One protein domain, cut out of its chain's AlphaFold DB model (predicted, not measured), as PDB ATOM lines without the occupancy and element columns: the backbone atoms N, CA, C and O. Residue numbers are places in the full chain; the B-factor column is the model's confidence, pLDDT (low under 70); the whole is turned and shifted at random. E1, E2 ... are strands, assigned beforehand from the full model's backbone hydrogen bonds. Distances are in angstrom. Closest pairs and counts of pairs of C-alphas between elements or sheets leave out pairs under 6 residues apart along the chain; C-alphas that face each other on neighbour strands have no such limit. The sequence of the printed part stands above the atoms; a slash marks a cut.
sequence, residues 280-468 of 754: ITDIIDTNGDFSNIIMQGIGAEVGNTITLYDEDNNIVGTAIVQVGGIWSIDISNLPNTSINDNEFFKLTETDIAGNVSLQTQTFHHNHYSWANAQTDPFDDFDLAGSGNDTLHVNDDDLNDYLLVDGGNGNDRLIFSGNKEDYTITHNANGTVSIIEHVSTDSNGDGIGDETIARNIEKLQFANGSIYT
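What this domain is: This is residues 280 to 468 of the 754 residues of the protein "Big_6 domain-containing protein" of Arcobacter sp (UniProt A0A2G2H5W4). Two lobes stand one after the other along the long axis, joined by one twisted sheet of nine strands that runs through both. In the first lobe the small sheet E1 E2 E5 covers one face of the long sheet at its E4 E3 E6 part, partly face to face; in the second the chain winds in stacked turns, E8 to E9, E10 to E11 and E14 to E15, which puts the sheet E9 E11 E15 E16 over the opposite face. The printed part has 189 residues, with no named helix and sixteen strands, E1 to E16 in order along the chain; the class is all strand, though 81 of the 189 residues, under half, are in named elements. The long sheet runs E4 E3 E6 E7 E8 E10 E14 E13 E12 and is mixed, as is E9 E11 E15 E16, while E1 E2 E5 is all antiparallel. The whole is compact, with a radius of gyration of the C-alphas of 17.2 A, and elongated in outline, with spans of 57 by 36 by 32 A.

How they stand to each other: Begin at E1, residues 280 to 285, which forms an antiparallel hairpin with E2, residues 293 to 298; N 284 and O 294 are 2.9 A apart, within hydrogen-bond range. E2 is also antiparallel to E5, residues 326 to 330, with N 295 and O 329 at 2.9 A. Between E2 and E5 along the chain, find the hairpin of E3, residues 305 to 309, and E4, residues 315 to 320, with N 308 and O 317 at 2.9 A. The closest C-alphas of E4 and E5, Ala 319 and Ile 329, are 6.0 A apart. Go on to E6, residues 342 to 350, whose pairing is staggered: residues 346 to 350 pair with E3, antiparallel, N 307 and O 348 at 2.9 A, and residues 342 to 345 pair with E7, residues 363 to 368, N 345 and O 363 at 2.7 A. E6 and E7 are a hairpin, with 142 degrees between their directions. E8, residues 381 to 384, is parallel to E7 at 10 degrees, N 366 and O 381 at 2.9 A. The closest C-alphas of E1 and E8, Ile 283 and Phe 381, are 7.0 A apart. E9, residues 390 to 392, is only just apart from E8, at 8.4 A; residues 373 to 374 pair, parallel, with residues 391 to 392 of E9. E10, residues 401 to 405, is parallel to E8, N 382 and O 403 at 2.8 A, and E11, residues 412 to 414, is parallel to E9, N 391 and O 412 at 2.8 A. Then comes a meander, each strand the antiparallel neighbour of the one before: E12, residues 422 to 426, E13, residues 432 to 436, and E14, residues 450 to 454, with N 425 and O 433 at 2.8 A and N 434 and O 451 at 2.8 A. E14 is parallel to E10, N 404 and O 452 at 2.8 A. E15, residues 458 to 461, is parallel to E11, N 413 and O 458 at 2.8 A, and forms a hairpin with E16, residues 464 to 467, N 459 and O 466 at 2.9 A.

Where its parts are: Find C-alpha 280 at (27.124, -43.951, 49.824), where E1 begins; it is 14.8 A long, and E2 is 17.3 A. E6, the longest strand with 9 residues, runs 26.6 A from C-alpha 342 at (12.703, -44.798, 57.010), and E7 covers 16.8 A. E16 ends at C-alpha 467, (9.825, -23.365, 38.931).

The domain as a whole: The C-alphas farthest apart, those of Ala 353 and Asn 463, are 57.4 A from each other. The printed part has no cut. The long links are E5 to E6, E6 to E7, E7 to E8 and E13 to E14. The mean pLDDT of the printed part is 83.3; 21 residues are under 70, among them 427 to 430 and 463 to 468.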
ATOM      1  N   ILE A 280      28.211 -44.109  50.796       93.94
ATOM      2  CA  ILE A 280      27.124 -43.951  49.824       93.94
ATOM      3  C   ILE A 280      27.219 -42.527  49.274       93.94
ATOM      4  O   ILE A 280      27.505 -41.598  50.029       93.94
ATOM      5  N   THR A 281      27.058 -42.356  47.965       90.50
ATOM      6  CA  THR A 281      27.144 -41.037  47.314       90.50
ATOM      7  C   THR A 281      25.881 -40.643  46.570       90.50
ATOM      8  O   THR A 281      25.661 -39.453  46.382       90.50
ATOM      9  N   ASP A 282      25.084 -41.607  46.106       90.19
ATOM     10  CA  ASP A 282      23.810 -41.332  45.438       90.19
ATOM     11  C   ASP A 282      22.882 -42.547  45.552       90.19
ATOM     12  O   ASP A 282      23.343 -43.696  45.609       90.19
ATOM     13  N   ILE A 283      21.581 -42.290  45.540       91.06
ATOM     14  CA  ILE A 283      20.528 -43.290  45.386       91.06
ATOM     15  C   ILE A 283      19.582 -42.757  44.316       91.06
ATOM     16  O   ILE A 283      19.021 -41.674  44.455       91.06
ATOM     17  N   ILE A 284      19.449 -43.503  43.222       86.50
ATOM     18  CA  ILE A 284      18.791 -43.032  42.002       86.50
ATOM     19  C   ILE A 284      17.591 -43.917  41.707       86.50
ATOM     20  O   ILE A 284      17.778 -45.104  41.427       86.50
ATOM     21  N   ASP A 285      16.392 -43.341  41.680       85.31
ATOM     22  CA  ASP A 285      15.245 -43.965  41.023       85.31
ATOM     23  C   ASP A 285      15.255 -43.596  39.536       85.31
ATOM     24  O   ASP A 285      14.958 -42.480  39.127       85.31
ATOM     25  N   THR A 286      15.644 -44.553  38.702       77.94
ATOM     26  CA  THR A 286      15.803 -44.301  37.260       77.94
ATOM     27  C   THR A 286      14.486 -44.201  36.496       77.94
ATOM     28  O   THR A 286      14.493 -43.711  35.367       77.94
ATOM     29  N   ASN A 287      13.389 -44.693  37.076       74.31
ATOM     30  CA  ASN A 287      12.079 -44.719  36.430       74.31
ATOM     31  C   ASN A 287      11.063 -43.797  37.117       74.31
ATOM     32  O   ASN A 287       9.978 -43.643  36.563       74.31
ATOM     33  N   GLY A 288      11.376 -43.236  38.293       77.31
ATOM     34  CA  GLY A 288      10.475 -42.373  39.071       77.31
ATOM     35  C   GLY A 288       9.224 -43.100  39.587       77.31
ATOM     36  O   GLY A 288       8.137 -42.529  39.673       77.31
ATOM     37  N   ASP A 289       9.314 -44.409  39.817       78.81
ATOM     38  CA  ASP A 289       8.183 -45.258  40.219       78.81
ATOM     39  C   ASP A 289       8.575 -46.390  41.189       78.81
ATOM     40  O   ASP A 289       7.810 -47.338  41.401       78.81
ATOM     41  N   PHE A 290       9.775 -46.299  41.766       83.12
ATOM     42  CA  PHE A 290      10.441 -47.275  42.627       83.12
ATOM     43  C   PHE A 290      10.727 -48.639  41.981       83.12
ATOM     44  O   PHE A 290      11.161 -49.572  42.665       83.12
ATOM     45  N   SER A 291      10.509 -48.806  40.671       82.19
ATOM     46  CA  SER A 291      10.738 -50.098  40.009       82.19
ATOM     47  C   SER A 291      12.212 -50.397  39.732       82.19
ATOM     48  O   SER A 291      12.555 -51.567  39.531       82.19
ATOM     49  N   ASN A 292      13.068 -49.368  39.705       83.31
ATOM     50  CA  ASN A 292      14.505 -49.510  39.495       83.31
ATOM     51  C   ASN A 292      15.300 -48.439  40.257       83.31
ATOM     52  O   ASN A 292      15.595 -47.366  39.717       83.31
ATOM     53  N   ILE A 293      15.665 -48.777  41.494       89.38
ATOM     54  CA  ILE A 293      16.414 -47.934  42.420       89.38
ATOM     55  C   ILE A 293      17.836 -48.471  42.567       89.38
ATOM     56  O   ILE A 293      18.062 -49.607  42.997       89.38
ATOM     57  N   ILE A 294      18.811 -47.631  42.234       89.38
ATOM     58  CA  ILE A 294      20.229 -47.974  42.252       89.38
ATOM     59  C   ILE A 294      20.953 -47.124  43.290       89.38
ATOM     60  O   ILE A 294      21.058 -45.908  43.147       89.38
ATOM     61  N   MET A 295      21.525 -47.785  44.293       93.69
ATOM     62  CA  MET A 295      22.457 -47.178  45.238       93.69
ATOM     63  C   MET A 295      23.870 -47.198  44.656       93.69
ATOM     64  O   MET A 295      24.309 -48.211  44.098       93.69
ATOM     65  N   GLN A 296      24.591 -46.091  44.801       93.62
ATOM     66  CA  GLN A 296      25.974 -45.930  44.363       93.62
ATOM     67  C   GLN A 296      26.840 -45.374  45.485       93.62
ATOM     68  O   GLN A 296      26.377 -44.641  46.362       93.62
ATOM     69  N   GLY A 297      28.128 -45.687  45.423       94.12
ATOM     70  CA  GLY A 297      29.073 -45.163  46.389       94.12
ATOM     71  C   GLY A 297      30.528 -45.336  45.999       94.12
ATOM     72  O   GLY A 297      30.861 -45.848  44.927       94.12
ATOM     73  N   ILE A 298      31.392 -44.900  46.911       92.88
ATOM     74  CA  ILE A 298      32.846 -44.990  46.796       92.88
ATOM     75  C   ILE A 298      33.339 -46.138  47.679       92.88
ATOM     76  O   ILE A 298      32.870 -46.311  48.806       92.88
ATOM     77  N   GLY A 299      34.257 -46.935  47.140       93.75
ATOM     78  CA  GLY A 299      35.018 -47.962  47.844       93.75
ATOM     79  C   GLY A 299      36.515 -47.666  47.774       93.75
ATOM     80  O   GLY A 299      36.970 -46.894  46.924       93.75
ATOM     81  N   ALA A 300      37.287 -48.280  48.663       90.31
ATOM     82  CA  ALA A 300      38.703 -47.979  48.812       90.31
ATOM     83  C   ALA A 300      39.549 -48.581  47.685       90.31
ATOM     84  O   ALA A 300      40.386 -47.883  47.104       90.31
ATOM     85  N   GLU A 301      39.338 -49.861  47.352       84.25
ATOM     86  CA  GLU A 301      40.173 -50.559  46.365       84.25
ATOM     87  C   GLU A 301      39.374 -51.479  45.438       84.25
ATOM     88  O   GLU A 301      38.422 -52.148  45.826       84.25
ATOM     89  N   VAL A 302      39.789 -51.530  44.170       86.00
ATOM     90  CA  VAL A 302      39.138 -52.340  43.133       86.00
ATOM     91  C   VAL A 302      39.220 -53.828  43.476       86.00
ATOM     92  O   VAL A 302      40.300 -54.348  43.739       86.00
ATOM     93  N   GLY A 303      38.092 -54.532  43.368       83.50
ATOM     94  CA  GLY A 303      37.987 -55.961  43.665       83.50
ATOM     95  C   GLY A 303      37.565 -56.271  45.101       83.50
ATOM     96  O   GLY A 303      37.150 -57.401  45.361       83.50
ATOM     97  N   ASN A 304      37.585 -55.282  45.998       93.81
ATOM     98  CA  ASN A 304      37.054 -55.436  47.346       93.81
ATOM     99  C   ASN A 304      35.533 -55.612  47.326       93.81
ATOM    100  O   ASN A 304      34.844 -55.232  46.373       93.81
ATOM    101  N   THR A 305      35.002 -56.205  48.392       97.50
ATOM    102  CA  THR A 305      33.568 -56.475  48.531       97.50
ATOM    103  C   THR A 305      32.927 -55.501  49.510       97.50
ATOM    104  O   THR A 305      33.252 -55.508  50.695       97.50
ATOM    105  N   ILE A 306      31.961 -54.721  49.030       98.38
ATOM    106  CA  ILE A 306      31.063 -53.910  49.851       98.38
ATOM    107  C   ILE A 306      29.934 -54.790  50.376       98.38
ATOM    108  O   ILE A 306      29.322 -55.548  49.617       98.38
ATOM    109  N   THR A 307      29.640 -54.674  51.668       97.44
ATOM    110  CA  THR A 307      28.479 -55.299  52.312       97.44
ATOM    111  C   THR A 307      27.580 -54.221  52.902       97.44
ATOM    112  O   THR A 307      28.035 -53.417  53.715       97.44
ATOM    113  N   LEU A 308      26.308 -54.227  52.502       96.44
ATOM    114  CA  LEU A 308      25.273 -53.297  52.947       96.44
ATOM    115  C   LEU A 308      24.441 -53.932  54.066       96.44
ATOM    116  O   LEU A 308      23.995 -55.080  53.944       96.44
ATOM    117  N   TYR A 309      24.223 -53.173  55.136       94.00
ATOM    118  CA  TYR A 309      23.466 -53.582  56.317       94.00
ATOM    119  C   TYR A 309      22.271 -52.660  56.561       94.00
ATOM    120  O   TYR A 309      22.423 -51.456  56.383       94.00
ATOM    121  N   ASP A 310      21.150 -53.224  57.022       91.12
ATOM    122  CA  ASP A 310      19.975 -52.483  57.518       91.12
ATOM    123  C   ASP A 310      20.161 -51.969  58.969       91.12
ATOM    124  O   ASP A 310      21.211 -52.177  59.605       91.12
ATOM    125  N   GLU A 311      19.131 -51.324  59.527       87.81
ATOM    126  CA  GLU A 311      19.128 -50.742  60.875       87.81
ATOM    127  C   GLU A 311      19.340 -51.791  61.982       87.81
ATOM    128  O   GLU A 311      19.952 -51.511  63.024       87.81
ATOM    129  N   ASP A 312      18.900 -53.023  61.721       89.12
ATOM    130  CA  ASP A 312      19.004 -54.185  62.601       89.12
ATOM    131  C   ASP A 312      20.349 -54.935  62.442       89.12
ATOM    132  O   ASP A 312      20.651 -55.867  63.202       89.12
ATOM    133  N   ASN A 313      21.219 -54.474  61.536       91.06
ATOM    134  CA  ASN A 313      22.490 -55.081  61.115       91.06
ATOM    135  C   ASN A 313      22.349 -56.426  60.381       91.06
ATOM    136  O   ASN A 313      23.269 -57.256  60.425       91.06
ATOM    137  N   ASN A 314      21.232 -56.668  59.700       91.31
ATOM    138  CA  ASN A 314      21.133 -57.761  58.737       91.31
ATOM    139  C   ASN A 314      21.802 -57.351  57.423       91.31
ATOM    140  O   ASN A 314      21.724 -56.201  57.008       91.31
ATOM    141  N   ILE A 315      22.447 -58.305  56.749       93.12
ATOM    142  CA  ILE A 315      23.001 -58.073  55.410       93.12
ATOM    143  C   ILE A 315      21.849 -58.050  54.412       93.12
ATOM    144  O   ILE A 315      21.126 -59.044  54.289       93.12
ATOM    145  N   VAL A 316      21.734 -56.950  53.678       92.56
ATOM    146  CA  VAL A 316      20.678 -56.746  52.680       92.56
ATOM    147  C   VAL A 316      21.215 -56.728  51.251       92.56
ATOM    148  O   VAL A 316      20.499 -57.132  50.342       92.56
ATOM    149  N   GLY A 317      22.492 -56.390  51.044       92.62
ATOM    150  CA  GLY A 317      23.105 -56.368  49.715       92.62
ATOM    151  C   GLY A 317      24.627 -56.493  49.742       92.62
ATOM    152  O   GLY A 317      25.265 -56.291  50.778       92.62
ATOM    153  N   THR A 318      25.212 -56.834  48.595       95.56
ATOM    154  CA  THR A 318      26.665 -56.827  48.385       95.56
ATOM    155  C   THR A 318      27.018 -56.328  46.987       95.56
ATOM    156  O   THR A 318      26.256 -56.526  46.039       95.56
ATOM    157  N   ALA A 319      28.192 -55.716  46.851       96.12
ATOM    158  CA  ALA A 319      28.751 -55.288  45.571       96.12
ATOM    159  C   ALA A 319      30.270 -55.462  45.541       96.12
ATOM    160  O   ALA A 319      30.918 -55.536  46.581       96.12
ATOM    161  N   ILE A 320      30.840 -55.505  44.339       92.94
ATOM    162  CA  ILE A 320      32.290 -55.466  44.136       92.94
ATOM    163  C   ILE A 320      32.684 -54.053  43.716       92.94
ATOM    164  O   ILE A 320      32.060 -53.484  42.816       92.94
ATOM    165  N   VAL A 321      33.728 -53.512  44.339       88.94
ATOM    166  CA  VAL A 321      34.308 -52.219  43.966       88.94
ATOM    167  C   VAL A 321      34.927 -52.333  42.574       88.94
ATOM    168  O   VAL A 321      35.801 -53.164  42.317       88.94
ATOM    169  N   GLN A 322      34.450 -51.506  41.651       81.56
ATOM    170  CA  GLN A 322      34.867 -51.490  40.254       81.56
ATOM    171  C   GLN A 322      36.038 -50.529  40.031       81.56
ATOM    172  O   GLN A 322      36.452 -49.780  40.918       81.56
ATOM    173  N   VAL A 323      36.577 -50.534  38.809       73.56
ATOM    174  CA  VAL A 323      37.605 -49.572  38.393       73.56
ATOM    175  C   VAL A 323      37.127 -48.137  38.632       73.56
ATOM    176  O   VAL A 323      35.986 -47.795  38.343       73.56
ATOM    177  N   GLY A 324      38.008 -47.299  39.177       72.94
ATOM    178  CA  GLY A 324      37.650 -45.944  39.604       72.94
ATOM    179  C   GLY A 324      37.144 -45.849  41.045       72.94
ATOM    180  O   GLY A 324      36.868 -44.741  41.486       72.94
ATOM    181  N   GLY A 325      37.073 -46.967  41.781       81.31
ATOM    182  CA  GLY A 325      36.696 -46.973  43.198       81.31
ATOM    183  C   GLY A 325      35.199 -46.791  43.422       81.31
ATOM    184  O   GLY A 325      34.802 -46.286  44.460       81.31
ATOM    185  N   ILE A 326      34.366 -47.158  42.446       85.06
ATOM    186  CA  ILE A 326      32.908 -46.995  42.508       85.06
ATOM    187  C   ILE A 326      32.260 -48.368  42.654       85.06
ATOM    188  O   ILE A 326      32.716 -49.347  42.058       85.06
ATOM    189  N   TRP A 327      31.175 -48.448  43.411       95.19
ATOM    190  CA  TRP A 327      30.336 -49.636  43.509       95.19
ATOM    191  C   TRP A 327      28.863 -49.267  43.321       95.19
ATOM    192  O   TRP A 327      28.476 -48.103  43.422       95.19
ATOM    193  N   SER A 328      28.043 -50.271  43.017       94.06
ATOM    194  CA  SER A 328      26.603 -50.097  42.848       94.06
ATOM    195  C   SER A 328      25.840 -51.331  43.327       94.06
ATOM    196  O   SER A 328      26.281 -52.459  43.088       94.06
ATOM    197  N   ILE A 329      24.714 -51.104  44.006       94.81
ATOM    198  CA  ILE A 329      23.772 -52.126  44.474       94.81
ATOM    199  C   ILE A 329      22.378 -51.747  43.963       94.81
ATOM    200  O   ILE A 329      21.930 -50.619  44.157       94.81
ATOM    201  N   ASP A 330      21.689 -52.690  43.324       91.44
ATOM    202  CA  ASP A 330      20.257 -52.569  43.031       91.44
ATOM    203  C   ASP A 330      19.475 -52.804  44.324       91.44
ATOM    204  O   ASP A 330      19.534 -53.902  44.893       91.44
ATOM    205  N   ILE A 331      18.780 -51.764  44.791       90.50
ATOM    206  CA  ILE A 331      18.030 -51.796  46.046       90.50
ATOM    207  C   ILE A 331      16.515 -51.901  45.851       90.50
ATOM    208  O   ILE A 331      15.776 -51.949  46.831       90.50
ATOM    209  N   SER A 332      16.046 -52.026  44.606       86.75
ATOM    210  CA  SER A 332      14.615 -52.003  44.252       86.75
ATOM    211  C   SER A 332      13.781 -53.064  44.979       86.75
ATOM    212  O   SER A 332      12.562 -52.961  45.067       86.75
ATOM    213  N   ASN A 333      14.418 -54.147  45.441       85.00
ATOM    214  CA  ASN A 333      13.751 -55.278  46.085       85.00
ATOM    215  C   ASN A 333      14.563 -55.866  47.255       85.00
ATOM    216  O   ASN A 333      14.573 -57.095  47.425       85.00
ATOM    217  N   LEU A 334      15.281 -55.051  48.043       82.00
ATOM    218  CA  LEU A 334      16.004 -55.613  49.189       82.00
ATOM    219  C   LEU A 334      15.032 -56.126  50.266       82.00
ATOM    220  O   LEU A 334      13.929 -55.603  50.459       82.00
ATOM    221  N   PRO A 335      15.408 -57.198  50.981       73.00
ATOM    222  CA  PRO A 335      14.660 -57.612  52.157       73.00
ATOM    223  C   PRO A 335      14.710 -56.512  53.226       73.00
ATOM    224  O   PRO A 335      15.775 -55.969  53.488       73.00
ATOM    225  N   ASN A 336      13.573 -56.259  53.879       67.19
ATOM    226  CA  ASN A 336      13.414 -55.266  54.952       67.19
ATOM    227  C   ASN A 336      13.621 -53.794  54.540       67.19
ATOM    228  O   ASN A 336      13.768 -52.965  55.421       67.19
ATOM    229  N   THR A 337      13.577 -53.461  53.247       71.19
ATOM    230  CA  THR A 337      13.594 -52.066  52.764       71.19
ATOM    231  C   THR A 337      12.286 -51.785  52.017       71.19
ATOM    232  O   THR A 337      12.199 -51.897  50.788       71.19
ATOM    233  N   SER A 338      11.195 -51.640  52.764       73.75
ATOM    234  CA  SER A 338       9.866 -51.503  52.160       73.75
ATOM    235  C   SER A 338       9.565 -50.035  51.902       73.75
ATOM    236  O   SER A 338       9.822 -49.203  52.751       73.75
ATOM    237  N   ILE A 339       8.895 -49.722  50.793       74.06
ATOM    238  CA  ILE A 339       8.397 -48.360  50.538       74.06
ATOM    239  C   ILE A 339       7.639 -47.842  51.774       74.06
ATOM    240  O   ILE A 339       6.795 -48.572  52.316       74.06
ATOM    241  N   ASN A 340       7.871 -46.580  52.152       74.56
ATOM    242  CA  ASN A 340       7.340 -45.923  53.351       74.56
ATOM    243  C   ASN A 340       7.930 -46.406  54.684       74.56
ATOM    244  O   ASN A 340       7.284 -46.224  55.725       74.56
ATOM    245  N   ASP A 341       9.105 -47.028  54.669       74.06
ATOM    246  CA  ASP A 341       9.947 -47.158  55.852       74.06
ATOM    247  C   ASP A 341      11.077 -46.125  55.782       74.06
ATOM    248  O   ASP A 341      11.543 -45.788  54.698       74.06
ATOM    249  N   ASN A 342      11.488 -45.605  56.938       77.31
ATOM    250  CA  ASN A 342      12.703 -44.798  57.010       77.31
ATOM    251  C   ASN A 342      13.858 -45.777  57.239       77.31
ATOM    252  O   ASN A 342      14.005 -46.326  58.336       77.31
ATOM    253  N   GLU A 343      14.597 -46.068  56.173       86.62
ATOM    254  CA  GLU A 343      15.668 -47.048  56.155       86.62
ATOM    255  C   GLU A 343      17.006 -46.447  56.591       86.62
ATOM    256  O   GLU A 343      17.412 -45.363  56.178       86.62
ATOM    257  N   PHE A 344      17.752 -47.216  57.386       89.94
ATOM    258  CA  PHE A 344      19.065 -46.813  57.874       89.94
ATOM    259  C   PHE A 344      20.120 -47.810  57.402       89.94
ATOM    260  O   PHE A 344      20.159 -48.957  57.851       89.94
ATOM    261  N   PHE A 345      21.029 -47.364  56.545       93.06
ATOM    262  CA  PHE A 345      22.066 -48.199  55.962       93.06
ATOM    263  C   PHE A 345      23.439 -47.985  56.588       93.06
ATOM    264  O   PHE A 345      23.833 -46.882  56.959       93.06
ATOM    265  N   LYS A 346      24.220 -49.064  56.655       95.69
ATOM    266  CA  LYS A 346      25.658 -49.021  56.961       95.69
ATOM    267  C   LYS A 346      26.422 -49.889  55.983       95.69
ATOM    268  O   LYS A 346      25.889 -50.877  55.477       95.69
ATOM    269  N   LEU A 347      27.697 -49.575  55.794       96.75
ATOM    270  CA  LEU A 347      28.588 -50.326  54.919       96.75
ATOM    271  C   LEU A 347      29.756 -50.921  55.695       96.75
ATOM    272  O   LEU A 347      30.244 -50.331  56.658       96.75
ATOM    273  N   THR A 348      30.244 -52.062  55.224       98.06
ATOM    274  CA  THR A 348      31.641 -52.466  55.415       98.06
ATOM    275  C   THR A 348      32.272 -52.757  54.065       98.06
ATOM    276  O   THR A 348      31.582 -53.127  53.113       98.06
ATOM    277  N   GLU A 349      33.593 -52.641  54.000       98.31
ATOM    278  CA  GLU A 349      34.389 -53.135  52.884       98.31
ATOM    279  C   GLU A 349      35.291 -54.273  53.371       98.31
ATOM    280  O   GLU A 349      35.916 -54.187  54.431       98.31
ATOM    281  N   THR A 350      35.313 -55.368  52.613       96.56
ATOM    282  CA  THR A 350      36.193 -56.518  52.834       96.56
ATOM    283  C   THR A 350      37.242 -56.553  51.737       96.56
ATOM    284  O   THR A 350      36.884 -56.632  50.557       96.56
ATOM    285  N   ASP A 351      38.512 -56.495  52.128       93.75
ATOM    286  CA  ASP A 351      39.628 -56.583  51.190       93.75
ATOM    287  C   ASP A 351      39.801 -58.000  50.612       93.75
ATOM    288  O   ASP A 351      39.128 -58.958  51.008       93.75
ATOM    289  N   ILE A 352      40.734 -58.146  49.671       88.19
ATOM    290  CA  ILE A 352      41.042 -59.437  49.041       88.19
ATOM    291  C   ILE A 352      41.638 -60.478  50.005       88.19
ATOM    292  O   ILE A 352      41.559 -61.671  49.714       88.19
ATOM    293  N   ALA A 353      42.223 -60.054  51.130       86.50
ATOM    294  CA  ALA A 353      42.712 -60.946  52.181       86.50
ATOM    295  C   ALA A 353      41.574 -61.416  53.105       86.50
ATOM    296  O   ALA A 353      41.694 -62.422  53.807       86.50
ATOM    297  N   GLY A 354      40.443 -60.712  53.103       90.31
ATOM    298  CA  GLY A 354      39.314 -60.952  53.986       90.31
ATOM    299  C   GLY A 354      39.346 -60.121  55.272       90.31
ATOM    300  O   GLY A 354      38.591 -60.433  56.199       90.31
ATOM    301  N   ASN A 355      40.187 -59.083  55.378       93.50
ATOM    302  CA  ASN A 355      40.058 -58.124  56.475       93.50
ATOM    303  C   ASN A 355      38.849 -57.214  56.212       93.50
ATOM    304  O   ASN A 355      38.680 -56.665  55.127       93.50
ATOM    305  N   VAL A 356      38.010 -57.042  57.234       96.31
ATOM    306  CA  VAL A 356      36.769 -56.260  57.153       96.31
ATOM    307  C   VAL A 356      36.951 -54.938  57.889       96.31
ATOM    308  O   VAL A 356      37.437 -54.936  59.028       96.31
ATOM    309  N   SER A 357      36.547 -53.834  57.260       97.56
ATOM    310  CA  SER A 357      36.511 -52.507  57.883       97.56
ATOM    311  C   SER A 357      35.585 -52.467  59.107       97.56
ATOM    312  O   SER A 357      34.781 -53.374  59.358       97.56
ATOM    313  N   LEU A 358      35.651 -51.378  59.877       96.88
ATOM    314  CA  LEU A 358      34.528 -51.039  60.751       96.88
ATOM    315  C   LEU A 358      33.303 -50.676  59.899       96.88
ATOM    316  O   LEU A 358      33.421 -50.379  58.709       96.88
ATOM    317  N   GLN A 359      32.121 -50.722  60.512       96.19
ATOM    318  CA  GLN A 359      30.931 -50.177  59.871       96.19
ATOM    319  C   GLN A 359      31.045 -48.656  59.767       96.19
ATOM    320  O   GLN A 359      31.506 -48.011  60.714       96.19
ATOM    321  N   THR A 360      30.599 -48.106  58.640       95.88
ATOM    322  CA  THR A 360      30.460 -46.658  58.441       95.88
ATOM    323  C   THR A 360      29.489 -46.041  59.447       95.88
ATOM    324  O   THR A 360      28.774 -46.737  60.179       95.88
ATOM    325  N   GLN A 361      29.412 -44.708  59.433       89.19
ATOM    326  CA  GLN A 361      28.230 -44.041  59.966       89.19
ATOM    327  C   GLN A 361      26.974 -44.488  59.212       89.19
ATOM    328  O   GLN A 361      27.048 -45.055  58.118       89.19
ATOM    329  N   THR A 362      25.838 -44.274  59.861       90.25
ATOM    330  CA  THR A 362      24.534 -44.570  59.288       90.25
ATOM    331  C   THR A 362      24.196 -43.556  58.202       90.25
ATOM    332  O   THR A 362      24.331 -42.363  58.451       90.25
ATOM    333  N   PHE A 363      23.745 -44.058  57.059       89.94
ATOM    334  CA  PHE A 363      23.088 -43.299  56.003       89.94
ATOM    335  C   PHE A 363      21.581 -43.519  56.103       89.94
ATOM    336  O   PHE A 363      21.153 -44.634  56.401       89.94
ATOM    337  N   HIS A 364      20.798 -42.496  55.837       89.19
ATOM    338  CA  HIS A 364      19.358 -42.485  56.012       89.19
ATOM    339  C   HIS A 364      18.701 -42.297  54.662       89.19
ATOM    340  O   HIS A 364      19.113 -41.464  53.856       89.19
ATOM    341  N   HIS A 365      17.709 -43.128  54.416       86.69
ATOM    342  CA  HIS A 365      17.067 -43.245  53.131       86.69
ATOM    343  C   HIS A 365      15.575 -43.392  53.354       86.69
ATOM    344  O   HIS A 365      15.154 -44.274  54.102       86.69
ATOM    345  N   ASN A 366      14.775 -42.574  52.685       85.38
ATOM    346  CA  ASN A 366      13.332 -42.632  52.813       85.38
ATOM    347  C   ASN A 366      12.645 -42.752  51.456       85.38
ATOM    348  O   ASN A 366      13.075 -42.205  50.437       85.38
ATOM    349  N   HIS A 367      11.521 -43.459  51.475       81.50
ATOM    350  CA  HIS A 367      10.626 -43.591  50.337       81.50
ATOM    351  C   HIS A 367       9.256 -43.044  50.708       81.50
ATOM    352  O   HIS A 367       8.577 -43.610  51.569       81.50
ATOM    353  N   TYR A 368       8.784 -42.025  50.002       79.50
ATOM    354  CA  TYR A 368       7.441 -41.501  50.211       79.50
ATOM    355  C   TYR A 368       6.513 -41.915  49.078       79.50
ATOM    356  O   TYR A 368       6.794 -41.703  47.905       79.50
ATOM    357  N   SER A 369       5.361 -42.484  49.432       71.75
ATOM    358  CA  SER A 369       4.289 -42.768  48.471       71.75
ATOM    359  C   SER A 369       2.994 -42.006  48.775       71.75
ATOM    360  O   SER A 369       1.917 -42.425  48.336       71.75
ATOM    361  N   TRP A 370       3.043 -40.972  49.619       70.31
ATOM    362  CA  TRP A 370       1.883 -40.151  49.961       70.31
ATOM    363  C   TRP A 370       2.139 -38.678  49.648       70.31
ATOM    364  O   TRP A 370       3.197 -38.135  49.954       70.31
ATOM    365  N   ALA A 371       1.107 -37.998  49.147       57.56
ATOM    366  CA  ALA A 371       1.165 -36.567  48.891       57.56
ATOM    367  C   ALA A 371       1.308 -35.791  50.218       57.56
ATOM    368  O   ALA A 371       0.465 -35.936  51.113       57.56
ATOM    369  N   ASN A 372       2.313 -34.912  50.317       67.56
ATOM    370  CA  ASN A 372       2.694 -34.118  51.503       67.56
ATOM    371  C   ASN A 372       3.563 -34.871  52.529       67.56
ATOM    372  O   ASN A 372       3.230 -34.942  53.716       67.56
ATOM    373  N   ALA A 373       4.678 -35.429  52.069       77.38
ATOM    374  CA  ALA A 373       5.744 -35.909  52.935       77.38
ATOM    375  C   ALA A 373       6.496 -34.752  53.606       77.38
ATOM    376  O   ALA A 373       6.464 -33.605  53.153       77.38
ATOM    377  N   GLN A 374       7.144 -35.054  54.725       83.38
ATOM    378  CA  GLN A 374       8.044 -34.139  55.410       83.38
ATOM    379  C   GLN A 374       9.323 -34.907  55.703       83.38
ATOM    380  O   GLN A 374       9.233 -35.993  56.281       83.38
ATOM    381  N   THR A 375      10.452 -34.318  55.325       83.25
ATOM    382  CA  THR A 375      11.778 -34.894  55.550       83.25
ATOM    383  C   THR A 375      12.104 -34.866  57.049       83.25
ATOM    384  O   THR A 375      11.620 -33.997  57.798       83.25
ATOM    385  N   ASP A 376      12.833 -35.861  57.544       82.50
ATOM    386  CA  ASP A 376      13.274 -35.960  58.942       82.50
ATOM    387  C   ASP A 376      14.696 -35.368  59.093       82.50
ATOM    388  O   ASP A 376      15.458 -35.433  58.137       82.50
ATOM    389  N   PRO A 377      15.107 -34.813  60.259       81.25
ATOM    390  CA  PRO A 377      16.473 -34.288  60.481       81.25
ATOM    391  C   PRO A 377      17.652 -35.245  60.255       81.25
ATOM    392  O   PRO A 377      18.783 -34.893  60.591       81.25
ATOM    393  N   PHE A 378      17.381 -36.494  59.898       82.44
ATOM    394  CA  PHE A 378      18.408 -37.486  59.640       82.44
ATOM    395  C   PHE A 378      18.451 -37.903  58.173       82.44
ATOM    396  O   PHE A 378      19.412 -38.573  57.823       82.44
ATOM    397  N   ASP A 379      17.426 -37.597  57.372       86.56
ATOM    398  CA  ASP A 379      17.243 -38.162  56.036       86.56
ATOM    399  C   ASP A 379      18.330 -37.632  55.080       86.56
ATOM    400  O   ASP A 379      18.350 -36.459  54.745       86.56
ATOM    401  N   ASP A 380      19.230 -38.499  54.602       89.94
ATOM    402  CA  ASP A 380      20.283 -38.097  53.656       89.94
ATOM    403  C   ASP A 380      19.770 -38.163  52.198       89.94
ATOM    404  O   ASP A 380      20.228 -37.424  51.318       89.94
ATOM    405  N   PHE A 381      18.829 -39.080  51.936       91.25
ATOM    406  CA  PHE A 381      18.216 -39.333  50.633       91.25
ATOM    407  C   PHE A 381      16.709 -39.540  50.769       91.25
ATOM    408  O   PHE A 381      16.267 -40.487  51.418       91.25
ATOM    409  N   ASP A 382      15.939 -38.731  50.053       91.56
ATOM    410  CA  ASP A 382      14.491 -38.847  49.961       91.56
ATOM    411  C   ASP A 382      14.063 -39.080  48.520       91.56
ATOM    412  O   ASP A 382      14.391 -38.303  47.620       91.56
ATOM    413  N   LEU A 383      13.293 -40.144  48.304       89.62
ATOM    414  CA  LEU A 383      12.704 -40.452  47.008       89.62
ATOM    415  C   LEU A 383      11.179 -40.397  47.102       89.62
ATOM    416  O   LEU A 383      10.556 -41.113  47.895       89.62
ATOM    417  N   ALA A 384      10.579 -39.587  46.245       85.25
ATOM    418  CA  ALA A 384       9.182 -39.690  45.874       85.25
ATOM    419  C   ALA A 384       9.029 -40.587  44.635       85.25
ATOM    420  O   ALA A 384       9.992 -40.914  43.937       85.25
ATOM    421  N   GLY A 385       7.824 -41.123  44.480       77.31
ATOM    422  CA  GLY A 385       7.524 -42.151  43.494       77.31
ATOM    423  C   GLY A 385       6.847 -41.547  42.278       77.31
ATOM    424  O   GLY A 385       7.257 -40.529  41.745       77.31
ATOM    425  N   SER A 386       5.781 -42.198  41.822       74.06
ATOM    426  CA  SER A 386       4.912 -41.598  40.813       74.06
ATOM    427  C   SER A 386       3.763 -40.833  41.459       74.06
ATOM    428  O   SER A 386       3.101 -41.354  42.360       74.06
ATOM    429  N   GLY A 387       3.419 -39.689  40.884       61.69
ATOM    430  CA  GLY A 387       2.352 -38.809  41.336       61.69
ATOM    431  C   GLY A 387       2.859 -37.379  41.482       61.69
ATOM    432  O   GLY A 387       4.033 -37.113  41.345       61.69
ATOM    433  N   ASN A 388       1.952 -36.442  41.750       65.06
ATOM    434  CA  ASN A 388       2.360 -35.077  42.072       65.06
ATOM    435  C   ASN A 388       2.623 -35.006  43.571       65.06
ATOM    436  O   ASN A 388       1.684 -34.851  44.368       65.06
ATOM    437  N   ASP A 389       3.881 -35.140  43.949       75.25
ATOM    438  CA  ASP A 389       4.284 -35.174  45.331       75.25
ATOM    439  C   ASP A 389       4.588 -33.772  45.865       75.25
ATOM    440  O   ASP A 389       4.795 -32.767  45.181       75.25
ATOM    441  N   THR A 390       4.472 -33.647  47.177       78.25
ATOM    442  CA  THR A 390       4.837 -32.424  47.882       78.25
ATOM    443  C   THR A 390       5.671 -32.843  49.060       78.25
ATOM    444  O   THR A 390       5.212 -33.643  49.872       78.25
ATOM    445  N   LEU A 391       6.876 -32.304  49.146       87.81
ATOM    446  CA  LEU A 391       7.830 -32.625  50.186       87.81
ATOM    447  C   LEU A 391       8.171 -31.343  50.930       87.81
ATOM    448  O   LEU A 391       8.534 -30.331  50.335       87.81
ATOM    449  N   HIS A 392       7.985 -31.364  52.241       86.81
ATOM    450  CA  HIS A 392       8.422 -30.297  53.124       86.81
ATOM    451  C   HIS A 392       9.836 -30.608  53.593       86.81
ATOM    452  O   HIS A 392      10.011 -31.548  54.367       86.81
ATOM    453  N   VAL A 393      10.800 -29.807  53.145       85.94
ATOM    454  CA  VAL A 393      12.180 -29.883  53.620       85.94
ATOM    455  C   VAL A 393      12.194 -29.424  55.061       85.94
ATOM    456  O   VAL A 393      11.693 -28.347  55.408       85.94
ATOM    457  N   ASN A 394      12.737 -30.275  55.907       73.75
ATOM    458  CA  ASN A 394      13.170 -29.863  57.211       73.75
ATOM    459  C   ASN A 394      14.542 -29.213  57.071       73.75
ATOM    460  O   ASN A 394      15.528 -29.903  56.865       73.75
ATOM    461  N   ASP A 395      14.573 -27.889  57.183       62.88
ATOM    462  CA  ASP A 395      15.796 -27.093  57.078       62.88
ATOM    463  C   ASP A 395      16.764 -27.321  58.266       62.88
ATOM    464  O   ASP A 395      17.610 -26.481  58.469       62.88
ATOM    465  N   ASP A 396      16.601 -28.345  59.114       66.12
ATOM    466  CA  ASP A 396      17.483 -28.639  60.261       66.12
ATOM    467  C   ASP A 396      18.082 -30.055  60.103       66.12
ATOM    468  O   ASP A 396      17.877 -30.918  60.973       66.12
ATOM    469  N   ASP A 397      18.764 -30.334  58.990       66.19
ATOM    470  CA  ASP A 397      19.476 -31.609  58.840       66.19
ATOM    471  C   ASP A 397      20.732 -31.619  59.727       66.19
ATOM    472  O   ASP A 397      21.444 -30.628  59.866       66.19
ATOM    473  N   LEU A 398      21.021 -32.740  60.387       72.62
ATOM    474  CA  LEU A 398      22.169 -32.847  61.288       72.62
ATOM    475  C   LEU A 398      23.520 -32.901  60.570       72.62
ATOM    476  O   LEU A 398      24.551 -32.716  61.233       72.62
ATOM    477  N   ASN A 399      23.534 -33.246  59.284       78.38
ATOM    478  CA  ASN A 399      24.741 -33.312  58.458       78.38
ATOM    479  C   ASN A 399      24.816 -32.170  57.413       78.38
ATOM    480  O   ASN A 399      25.724 -32.196  56.577       78.38
ATOM    481  N   ASP A 400      23.877 -31.217  57.470       84.06
ATOM    482  CA  ASP A 400      23.675 -30.107  56.531       84.06
ATOM    483  C   ASP A 400      23.493 -30.544  55.054       84.06
ATOM    484  O   ASP A 400      23.800 -29.770  54.142       84.06
ATOM    485  N   TYR A 401      23.051 -31.778  54.779       89.00
ATOM    486  CA  TYR A 401      22.934 -32.327  53.425       89.00
ATOM    487  C   TYR A 401      21.721 -33.244  53.244       89.00
ATOM    488  O   TYR A 401      21.641 -34.305  53.854       89.00
ATOM    489  N   LEU A 402      20.892 -32.912  52.255       92.00
ATOM    490  CA  LEU A 402      19.751 -33.716  51.822       92.00
ATOM    491  C   LEU A 402      19.713 -33.813  50.292       92.00
ATOM    492  O   LEU A 402      19.762 -32.799  49.591       92.00
ATOM    493  N   LEU A 403      19.541 -35.016  49.747       93.00
ATOM    494  CA  LEU A 403      19.162 -35.203  48.346       93.00
ATOM    495  C   LEU A 403      17.683 -35.575  48.253       93.00
ATOM    496  O   LEU A 403      17.257 -36.549  48.860       93.00
ATOM    497  N   VAL A 404      16.924 -34.853  47.429       92.81
ATOM    498  CA  VAL A 404      15.517 -35.147  47.140       92.81
ATOM    499  C   VAL A 404      15.334 -35.466  45.662       92.81
ATOM    500  O   VAL A 404      15.723 -34.675  44.800       92.81
ATOM    501  N   ASP A 405      14.696 -36.594  45.380       91.50
ATOM    502  CA  ASP A 405      14.204 -36.982  44.061       91.50
ATOM    503  C   ASP A 405      12.671 -36.971  44.069       91.50
ATOM    504  O   ASP A 405      12.071 -37.694  44.861       91.50
ATOM    505  N   GLY A 406      12.028 -36.147  43.239       85.19
ATOM    506  CA  GLY A 406      10.562 -36.118  43.152       85.19
ATOM    507  C   GLY A 406       9.954 -37.322  42.429       85.19
ATOM    508  O   GLY A 406       8.808 -37.667  42.686       85.19
ATOM    509  N   GLY A 407      10.739 -38.027  41.610       79.38
ATOM    510  CA  GLY A 407      10.238 -39.126  40.794       79.38
ATOM    511  C   GLY A 407       9.448 -38.647  39.572       79.38
ATOM    512  O   GLY A 407       9.920 -37.802  38.813       79.38
ATOM    513  N   ASN A 408       8.303 -39.274  39.298       69.38
ATOM    514  CA  ASN A 408       7.458 -38.927  38.153       69.38
ATOM    515  C   ASN A 408       6.274 -38.069  38.595       69.38
ATOM    516  O   ASN A 408       5.373 -38.593  39.245       69.38
ATOM    517  N   GLY A 409       6.142 -36.861  38.066       57.72
ATOM    518  CA  GLY A 409       4.954 -36.034  38.244       57.72
ATOM    519  C   GLY A 409       5.313 -34.559  38.261       57.72
ATOM    520  O   GLY A 409       6.313 -34.155  37.679       57.72
ATOM    521  N   ASN A 410       4.455 -33.743  38.874       57.72
ATOM    522  CA  ASN A 410       4.802 -32.375  39.250       57.72
ATOM    523  C   ASN A 410       5.033 -32.305  40.750       57.72
ATOM    524  O   ASN A 410       4.088 -32.168  41.546       57.72
ATOM    525  N   ASP A 411       6.306 -32.329  41.090       72.62
ATOM    526  CA  ASP A 411       6.777 -32.435  42.442       72.62
ATOM    527  C   ASP A 411       7.162 -31.070  42.986       72.62
ATOM    528  O   ASP A 411       7.786 -30.206  42.350       72.62
ATOM    529  N   ARG A 412       6.722 -30.840  44.220       77.50
ATOM    530  CA  ARG A 412       6.912 -29.574  44.911       77.50
ATOM    531  C   ARG A 412       7.730 -29.762  46.170       77.50
ATOM    532  O   ARG A 412       7.252 -30.340  47.141       77.50
ATOM    533  N   LEU A 413       8.883 -29.113  46.208       88.38
ATOM    534  CA  LEU A 413       9.710 -29.014  47.400       88.38
ATOM    535  C   LEU A 413       9.415 -27.711  48.153       88.38
ATOM    536  O   LEU A 413       9.399 -26.634  47.555       88.38
ATOM    537  N   ILE A 414       9.131 -27.790  49.452       83.75
ATOM    538  CA  ILE A 414       8.716 -26.664  50.296       83.75
ATOM    539  C   ILE A 414       9.758 -26.407  51.382       83.75
ATOM    540  O   ILE A 414       9.967 -27.254  52.240       83.75
ATOM    541  N   PHE A 415      10.310 -25.198  51.391       87.75
ATOM    542  CA  PHE A 415      11.260 -24.680  52.374       87.75
ATOM    543  C   PHE A 415      10.558 -23.733  53.353       87.75
ATOM    544  O   PHE A 415       9.611 -23.020  52.979       87.75
ATOM    545  N   SER A 416      11.014 -23.693  54.609       84.69
ATOM    546  CA  SER A 416      10.402 -22.833  55.632       84.69
ATOM    547  C   SER A 416      10.918 -21.388  55.592       84.69
ATOM    548  O   SER A 416      10.189 -20.468  55.989       84.69
ATOM    549  N   GLY A 417      12.132 -21.178  55.072       83.19
ATOM    550  CA  GLY A 417      12.754 -19.868  54.895       83.19
ATOM    551  C   GLY A 417      12.182 -19.053  53.730       83.19
ATOM    552  O   GLY A 417      11.355 -19.507  52.930       83.19
ATOM    553  N   ASN A 418      12.613 -17.796  53.626       81.94
ATOM    554  CA  ASN A 418      12.348 -16.975  52.446       81.94
ATOM    555  C   ASN A 418      13.348 -17.327  51.350       81.94
ATOM    556  O   ASN A 418      14.471 -17.719  51.630       81.94
ATOM    557  N   LYS A 419      12.995 -17.088  50.089       76.94
ATOM    558  CA  LYS A 419      13.888 -17.362  48.957       76.94
ATOM    559  C   LYS A 419      15.273 -16.707  49.092       76.94
ATOM    560  O   LYS A 419      16.261 -17.280  48.654       76.94
ATOM    561  N   GLU A 420      15.351 -15.499  49.652       82.31
ATOM    562  CA  GLU A 420      16.609 -14.758  49.824       82.31
ATOM    563  C   GLU A 420      17.556 -15.373  50.856       82.31
ATOM    564  O   GLU A 420      18.728 -14.993  50.881       82.31
ATOM    565  N   ASP A 421      17.051 -16.293  51.675       86.38
ATOM    566  CA  ASP A 421      17.817 -17.026  52.677       86.38
ATOM    567  C   ASP A 421      18.645 -18.153  52.015       86.38
ATOM    568  O   ASP A 421      19.539 -18.708  52.644       86.38
ATOM    569  N   TYR A 422      18.422 -18.437  50.719       86.56
ATOM    570  CA  TYR A 422      19.060 -19.529  49.982       86.56
ATOM    571  C   TYR A 422      19.818 -19.055  48.730       86.56
ATOM    572  O   TYR A 422      19.509 -18.043  48.093       86.56
ATOM    573  N   THR A 423      20.844 -19.813  48.345       84.88
ATOM    574  CA  THR A 423      21.503 -19.754  47.035       84.88
ATOM    575  C   THR A 423      21.024 -20.933  46.202       84.88
ATOM    576  O   THR A 423      21.207 -22.074  46.601       84.88
ATOM    577  N   ILE A 424      20.449 -20.657  45.033       83.50
ATOM    578  CA  ILE A 424      19.860 -21.675  44.155       83.50
ATOM    579  C   ILE A 424      20.709 -21.774  42.888       83.50
ATOM    580  O   ILE A 424      20.918 -20.766  42.208       83.50
ATOM    581  N   THR A 425      21.206 -22.971  42.585       78.38
ATOM    582  CA  THR A 425      22.129 -23.235  41.474       78.38
ATOM    583  C   THR A 425      21.625 -24.400  40.632       78.38
ATOM    584  O   THR A 425      21.458 -25.498  41.145       78.38
ATOM    585  N   HIS A 426      21.434 -24.183  39.329       70.06
ATOM    586  CA  HIS A 426      21.193 -25.274  38.384       70.06
ATOM    587  C   HIS A 426      22.524 -25.916  37.998       70.06
ATOM    588  O   HIS A 426      23.427 -25.247  37.482       70.06
ATOM    589  N   ASN A 427      22.642 -27.211  38.249       67.69
ATOM    590  CA  ASN A 427      23.839 -27.977  37.971       67.69
ATOM    591  C   ASN A 427      23.803 -28.533  36.542       67.69
ATOM    592  O   ASN A 427      22.750 -28.793  35.962       67.69
ATOM    593  N   ALA A 428      24.982 -28.754  35.959       54.41
ATOM    594  CA  ALA A 428      25.099 -29.263  34.590       54.41
ATOM    595  C   ALA A 428      24.548 -30.694  34.409       54.41
ATOM    596  O   ALA A 428      24.306 -31.109  33.280       54.41
ATOM    597  N   ASN A 429      24.374 -31.443  35.502       58.22
ATOM    598  CA  ASN A 429      23.775 -32.781  35.525       58.22
ATOM    599  C   ASN A 429      22.237 -32.753  35.646       58.22
ATOM    600  O   ASN A 429      21.639 -33.815  35.787       58.22
ATOM    601  N   GLY A 430      21.612 -31.571  35.614       62.62
ATOM    602  CA  GLY A 430      20.159 -31.408  35.677       62.62
ATOM    603  C   GLY A 430      19.581 -31.265  37.087       62.62
ATOM    604  O   GLY A 430      18.405 -30.938  37.201       62.62
ATOM    605  N   THR A 431      20.372 -31.444  38.152       80.75
ATOM    606  CA  THR A 431      19.894 -31.193  39.522       80.75
ATOM    607  C   THR A 431      19.917 -29.704  39.864       80.75
ATOM    608  O   THR A 431      20.592 -28.899  39.211       80.75
ATOM    609  N   VAL A 432      19.205 -29.321  40.919       83.12
ATOM    610  CA  VAL A 432      19.226 -27.973  41.488       83.12
ATOM    611  C   VAL A 432      19.789 -28.050  42.903       83.12
ATOM    612  O   VAL A 432      19.219 -28.734  43.740       83.12
ATOM    613  N   SER A 433      20.889 -27.354  43.184       87.56
ATOM    614  CA  SER A 433      21.399 -27.177  44.551       87.56
ATOM    615  C   SER A 433      20.746 -25.954  45.193       87.56
ATOM    616  O   SER A 433      20.782 -24.860  44.621       87.56
ATOM    617  N   ILE A 434      20.184 -26.125  46.385       91.88
ATOM    618  CA  ILE A 434      19.579 -25.093  47.224       91.88
ATOM    619  C   ILE A 434      20.376 -25.055  48.525       91.88
ATOM    620  O   ILE A 434      20.269 -25.960  49.336       91.88
ATOM    621  N   ILE A 435      21.200 -24.025  48.707       90.69
ATOM    622  CA  ILE A 435      22.099 -23.903  49.863       90.69
ATOM    623  C   ILE A 435      21.637 -22.744  50.735       90.69
ATOM    624  O   ILE A 435      21.628 -21.597  50.269       90.69
ATOM    625  N   GLU A 436      21.292 -23.006  51.990       90.00
ATOM    626  CA  GLU A 436      20.976 -21.954  52.948       90.00
ATOM    627  C   GLU A 436      22.207 -21.070  53.222       90.00
ATOM    628  O   GLU A 436      23.365 -21.495  53.235       90.00
ATOM    629  N   HIS A 437      21.999 -19.767  53.395       88.44
ATOM    630  CA  HIS A 437      23.081 -18.866  53.759       88.44
ATOM    631  C   HIS A 437      23.424 -19.032  55.238       88.44
ATOM    632  O   HIS A 437      22.562 -18.959  56.102       88.44
ATOM    633  N   VAL A 438      24.718 -19.004  55.555       86.38
ATOM    634  CA  VAL A 438      25.246 -18.979  56.941       86.38
ATOM    635  C   VAL A 438      24.662 -17.845  57.817       86.38
ATOM    636  O   VAL A 438      24.806 -17.827  59.036       86.38
ATOM    637  N   SER A 439      24.055 -16.811  57.221       83.94
ATOM    638  CA  SER A 439      23.392 -15.732  57.971       83.94
ATOM    639  C   SER A 439      21.974 -16.053  58.441       83.94
ATOM    640  O   SER A 439      21.463 -15.328  59.301       83.94
ATOM    641  N   THR A 440      21.345 -17.046  57.826       82.31
ATOM    642  CA  THR A 440      19.965 -17.488  58.059       82.31
ATOM    643  C   THR A 440      19.890 -18.913  58.577       82.31
ATOM    644  O   THR A 440      18.861 -19.199  59.171       82.31
ATOM    645  N   ASP A 441      21.003 -19.654  58.478       79.31
ATOM    646  CA  ASP A 441      21.348 -20.898  59.179       79.31
ATOM    647  C   ASP A 441      20.386 -21.216  60.334       79.31
ATOM    648  O   ASP A 441      20.428 -20.624  61.429       79.31
ATOM    649  N   SER A 442      19.471 -22.108  59.990       77.00
ATOM    650  CA  SER A 442      18.386 -22.673  60.782       77.00
ATOM    651  C   SER A 442      18.874 -23.343  62.074       77.00
ATOM    652  O   SER A 442      18.339 -23.056  63.161       77.00
ATOM    653  N   ASN A 443      19.944 -24.139  61.984       76.81
ATOM    654  CA  ASN A 443      20.472 -24.964  63.066       76.81
ATOM    655  C   ASN A 443      21.554 -24.219  63.891       76.81
ATOM    656  O   ASN A 443      21.770 -24.501  65.084       76.81
ATOM    657  N   GLY A 444      22.136 -23.165  63.313       79.00
ATOM    658  CA  GLY A 444      23.044 -22.215  63.947       79.00
ATOM    659  C   GLY A 444      24.458 -22.749  64.180       79.00
ATOM    660  O   GLY A 444      25.147 -22.252  65.093       79.00
ATOM    661  N   ASP A 445      24.880 -23.769  63.440       81.44
ATOM    662  CA  ASP A 445      26.199 -24.386  63.554       81.44
ATOM    663  C   ASP A 445      27.305 -23.625  62.779       81.44
ATOM    664  O   ASP A 445      28.503 -23.763  63.079       81.44
ATOM    665  N   GLY A 446      26.902 -22.697  61.906       83.38
ATOM    666  CA  GLY A 446      27.760 -21.843  61.093       83.38
ATOM    667  C   GLY A 446      28.006 -22.341  59.665       83.38
ATOM    668  O   GLY A 446      28.825 -21.723  58.965       83.38
ATOM    669  N   ILE A 447      27.342 -23.413  59.252       82.62
ATOM    670  CA  ILE A 447      27.188 -23.914  57.884       82.62
ATOM    671  C   ILE A 447      25.708 -23.700  57.507       82.62
ATOM    672  O   ILE A 447      24.913 -23.317  58.347       82.62
ATOM    673  N   GLY A 448      25.361 -23.718  56.225       83.56
ATOM    674  CA  GLY A 448      23.954 -23.671  55.829       83.56
ATOM    675  C   GLY A 448      23.619 -24.944  55.079       83.56
ATOM    676  O   GLY A 448      24.444 -25.383  54.271       83.56
ATOM    677  N   ASP A 449      22.438 -25.485  55.346       86.62
ATOM    678  CA  ASP A 449      21.970 -26.752  54.799       86.62
ATOM    679  C   ASP A 449      21.947 -26.725  53.266       86.62
ATOM    680  O   ASP A 449      21.476 -25.769  52.636       86.62
ATOM    681  N   GLU A 450      22.477 -27.780  52.653       91.38
ATOM    682  CA  GLU A 450      22.431 -28.018  51.217       91.38
ATOM    683  C   GLU A 450      21.367 -29.068  50.894       91.38
ATOM    684  O   GLU A 450      21.495 -30.242  51.225       91.38
ATOM    685  N   THR A 451      20.338 -28.656  50.160       93.12
ATOM    686  CA  THR A 451      19.393 -29.573  49.529       93.12
ATOM    687  C   THR A 451      19.691 -29.689  48.039       93.12
ATOM    688  O   THR A 451      19.700 -28.687  47.321       93.12
ATOM    689  N   ILE A 452      19.890 -30.904  47.536       92.31
ATOM    690  CA  ILE A 452      19.988 -31.189  46.103       92.31
ATOM    691  C   ILE A 452      18.653 -31.749  45.627       92.31
ATOM    692  O   ILE A 452      18.263 -32.842  46.008       92.31
ATOM    693  N   ALA A 453      17.973 -31.016  44.753       91.00
ATOM    694  CA  ALA A 453      16.714 -31.422  44.150       91.00
ATOM    695  C   ALA A 453      16.934 -32.016  42.747       91.00
ATOM    696  O   ALA A 453      17.583 -31.407  41.889       91.00
ATOM    697  N   ARG A 454      16.360 -33.191  42.502       87.88
ATOM    698  CA  ARG A 454      16.276 -33.893  41.215       87.88
ATOM    699  C   ARG A 454      14.807 -34.212  40.948       87.88
ATOM    700  O   ARG A 454      14.093 -34.518  41.890       87.88
ATOM    701  N   ASN A 455      14.368 -34.118  39.691       77.94
ATOM    702  CA  ASN A 455      12.966 -34.354  39.317       77.94
ATOM    703  C   ASN A 455      11.992 -33.587  40.234       77.94
ATOM    704  O   ASN A 455      11.073 -34.152  40.792       77.94
ATOM    705  N   ILE A 456      12.304 -32.321  40.514       82.88
ATOM    706  CA  ILE A 456      11.448 -31.422  41.286       82.88
ATOM    707  C   ILE A 456      11.149 -30.262  40.376       82.88
ATOM    708  O   ILE A 456      12.090 -29.618  39.918       82.88
ATOM    709  N   GLU A 457       9.880 -29.939  40.197       75.38
ATOM    710  CA  GLU A 457       9.387 -28.959  39.232       75.38
ATOM    711  C   GLU A 457       9.153 -27.598  39.882       75.38
ATOM    712  O   GLU A 457       9.245 -26.547  39.236       75.38
ATOM    713  N   LYS A 458       8.862 -27.597  41.188       70.88
ATOM    714  CA  LYS A 458       8.521 -26.386  41.931       70.88
ATOM    715  C   LYS A 458       9.212 -26.318  43.284       70.88
ATOM    716  O   LYS A 458       8.980 -27.141  44.160       70.88
ATOM    717  N   LEU A 459       9.951 -25.237  43.508       79.12
ATOM    718  CA  LEU A 459      10.488 -24.883  44.820       79.12
ATOM    719  C   LEU A 459       9.603 -23.796  45.442       79.12
ATOM    720  O   LEU A 459       9.361 -22.742  44.848       79.12
ATOM    721  N   GLN A 460       9.085 -24.044  46.638       77.12
ATOM    722  CA  GLN A 460       8.200 -23.156  47.381       77.12
ATOM    723  C   GLN A 460       8.912 -22.647  48.632       77.12
ATOM    724  O   GLN A 460       9.333 -23.429  49.467       77.12
ATOM    725  N   PHE A 461       8.952 -21.333  48.800       82.06
ATOM    726  CA  PHE A 461       9.495 -20.641  49.967       82.06
ATOM    727  C   PHE A 461       8.377 -19.899  50.710       82.06
ATOM    728  O   PHE A 461       7.260 -19.734  50.195       82.06
ATOM    729  N   ALA A 462       8.680 -19.361  51.891       75.50
ATOM    730  CA  ALA A 462       7.729 -18.588  52.690       75.50
ATOM    731  C   ALA A 462       7.184 -17.338  51.972       75.50
ATOM    732  O   ALA A 462       6.062 -16.897  52.246       75.50
ATOM    733  N   ASN A 463       7.959 -16.752  51.052       66.62
ATOM    734  CA  ASN A 463       7.629 -15.501  50.364       66.62
ATOM    735  C   ASN A 463       7.376 -15.633  48.853       66.62
ATOM    736  O   ASN A 463       7.197 -14.614  48.182       66.62
ATOM    737  N   GLY A 464       7.324 -16.850  48.313       53.47
ATOM    738  CA  GLY A 464       7.069 -17.075  46.891       53.47
ATOM    739  C   GLY A 464       7.451 -18.478  46.445       53.47
ATOM    740  O   GLY A 464       7.914 -19.282  47.242       53.47
ATOM    741  N   SER A 465       7.262 -18.769  45.164       59.81
ATOM    742  CA  SER A 465       7.689 -20.031  44.553       59.81
ATOM    743  C   SER A 465       8.510 -19.734  43.308       59.81
ATOM    744  O   SER A 465       8.347 -18.676  42.695       59.81
ATOM    745  N   ILE A 466       9.352 -20.682  42.926       59.91
ATOM    746  CA  ILE A 466      10.012 -20.725  41.627       59.91
ATOM    747  C   ILE A 466       9.756 -22.081  40.988       59.91
ATOM    748  O   ILE A 466       9.560 -23.070  41.693       59.91
ATOM    749  N   TYR A 467       9.775 -22.112  39.665       62.06
ATOM    750  CA  TYR A 467       9.825 -23.365  38.931       62.06
ATOM    751  C   TYR A 467      11.273 -23.686  38.569       62.06
ATOM    752  O   TYR A 467      12.082 -22.775  38.370       62.06
ATOM    753  N   THR A 468      11.597 -24.967  38.507       67.94
ATOM    754  CA  THR A 468      12.930 -25.476  38.145       67.94
ATOM    755  C   THR A 468      13.069 -25.756  36.639       67.94
ATOM    756  O   THR A 468      14.174 -26.073  36.211       67.94
TER     757      THR A 468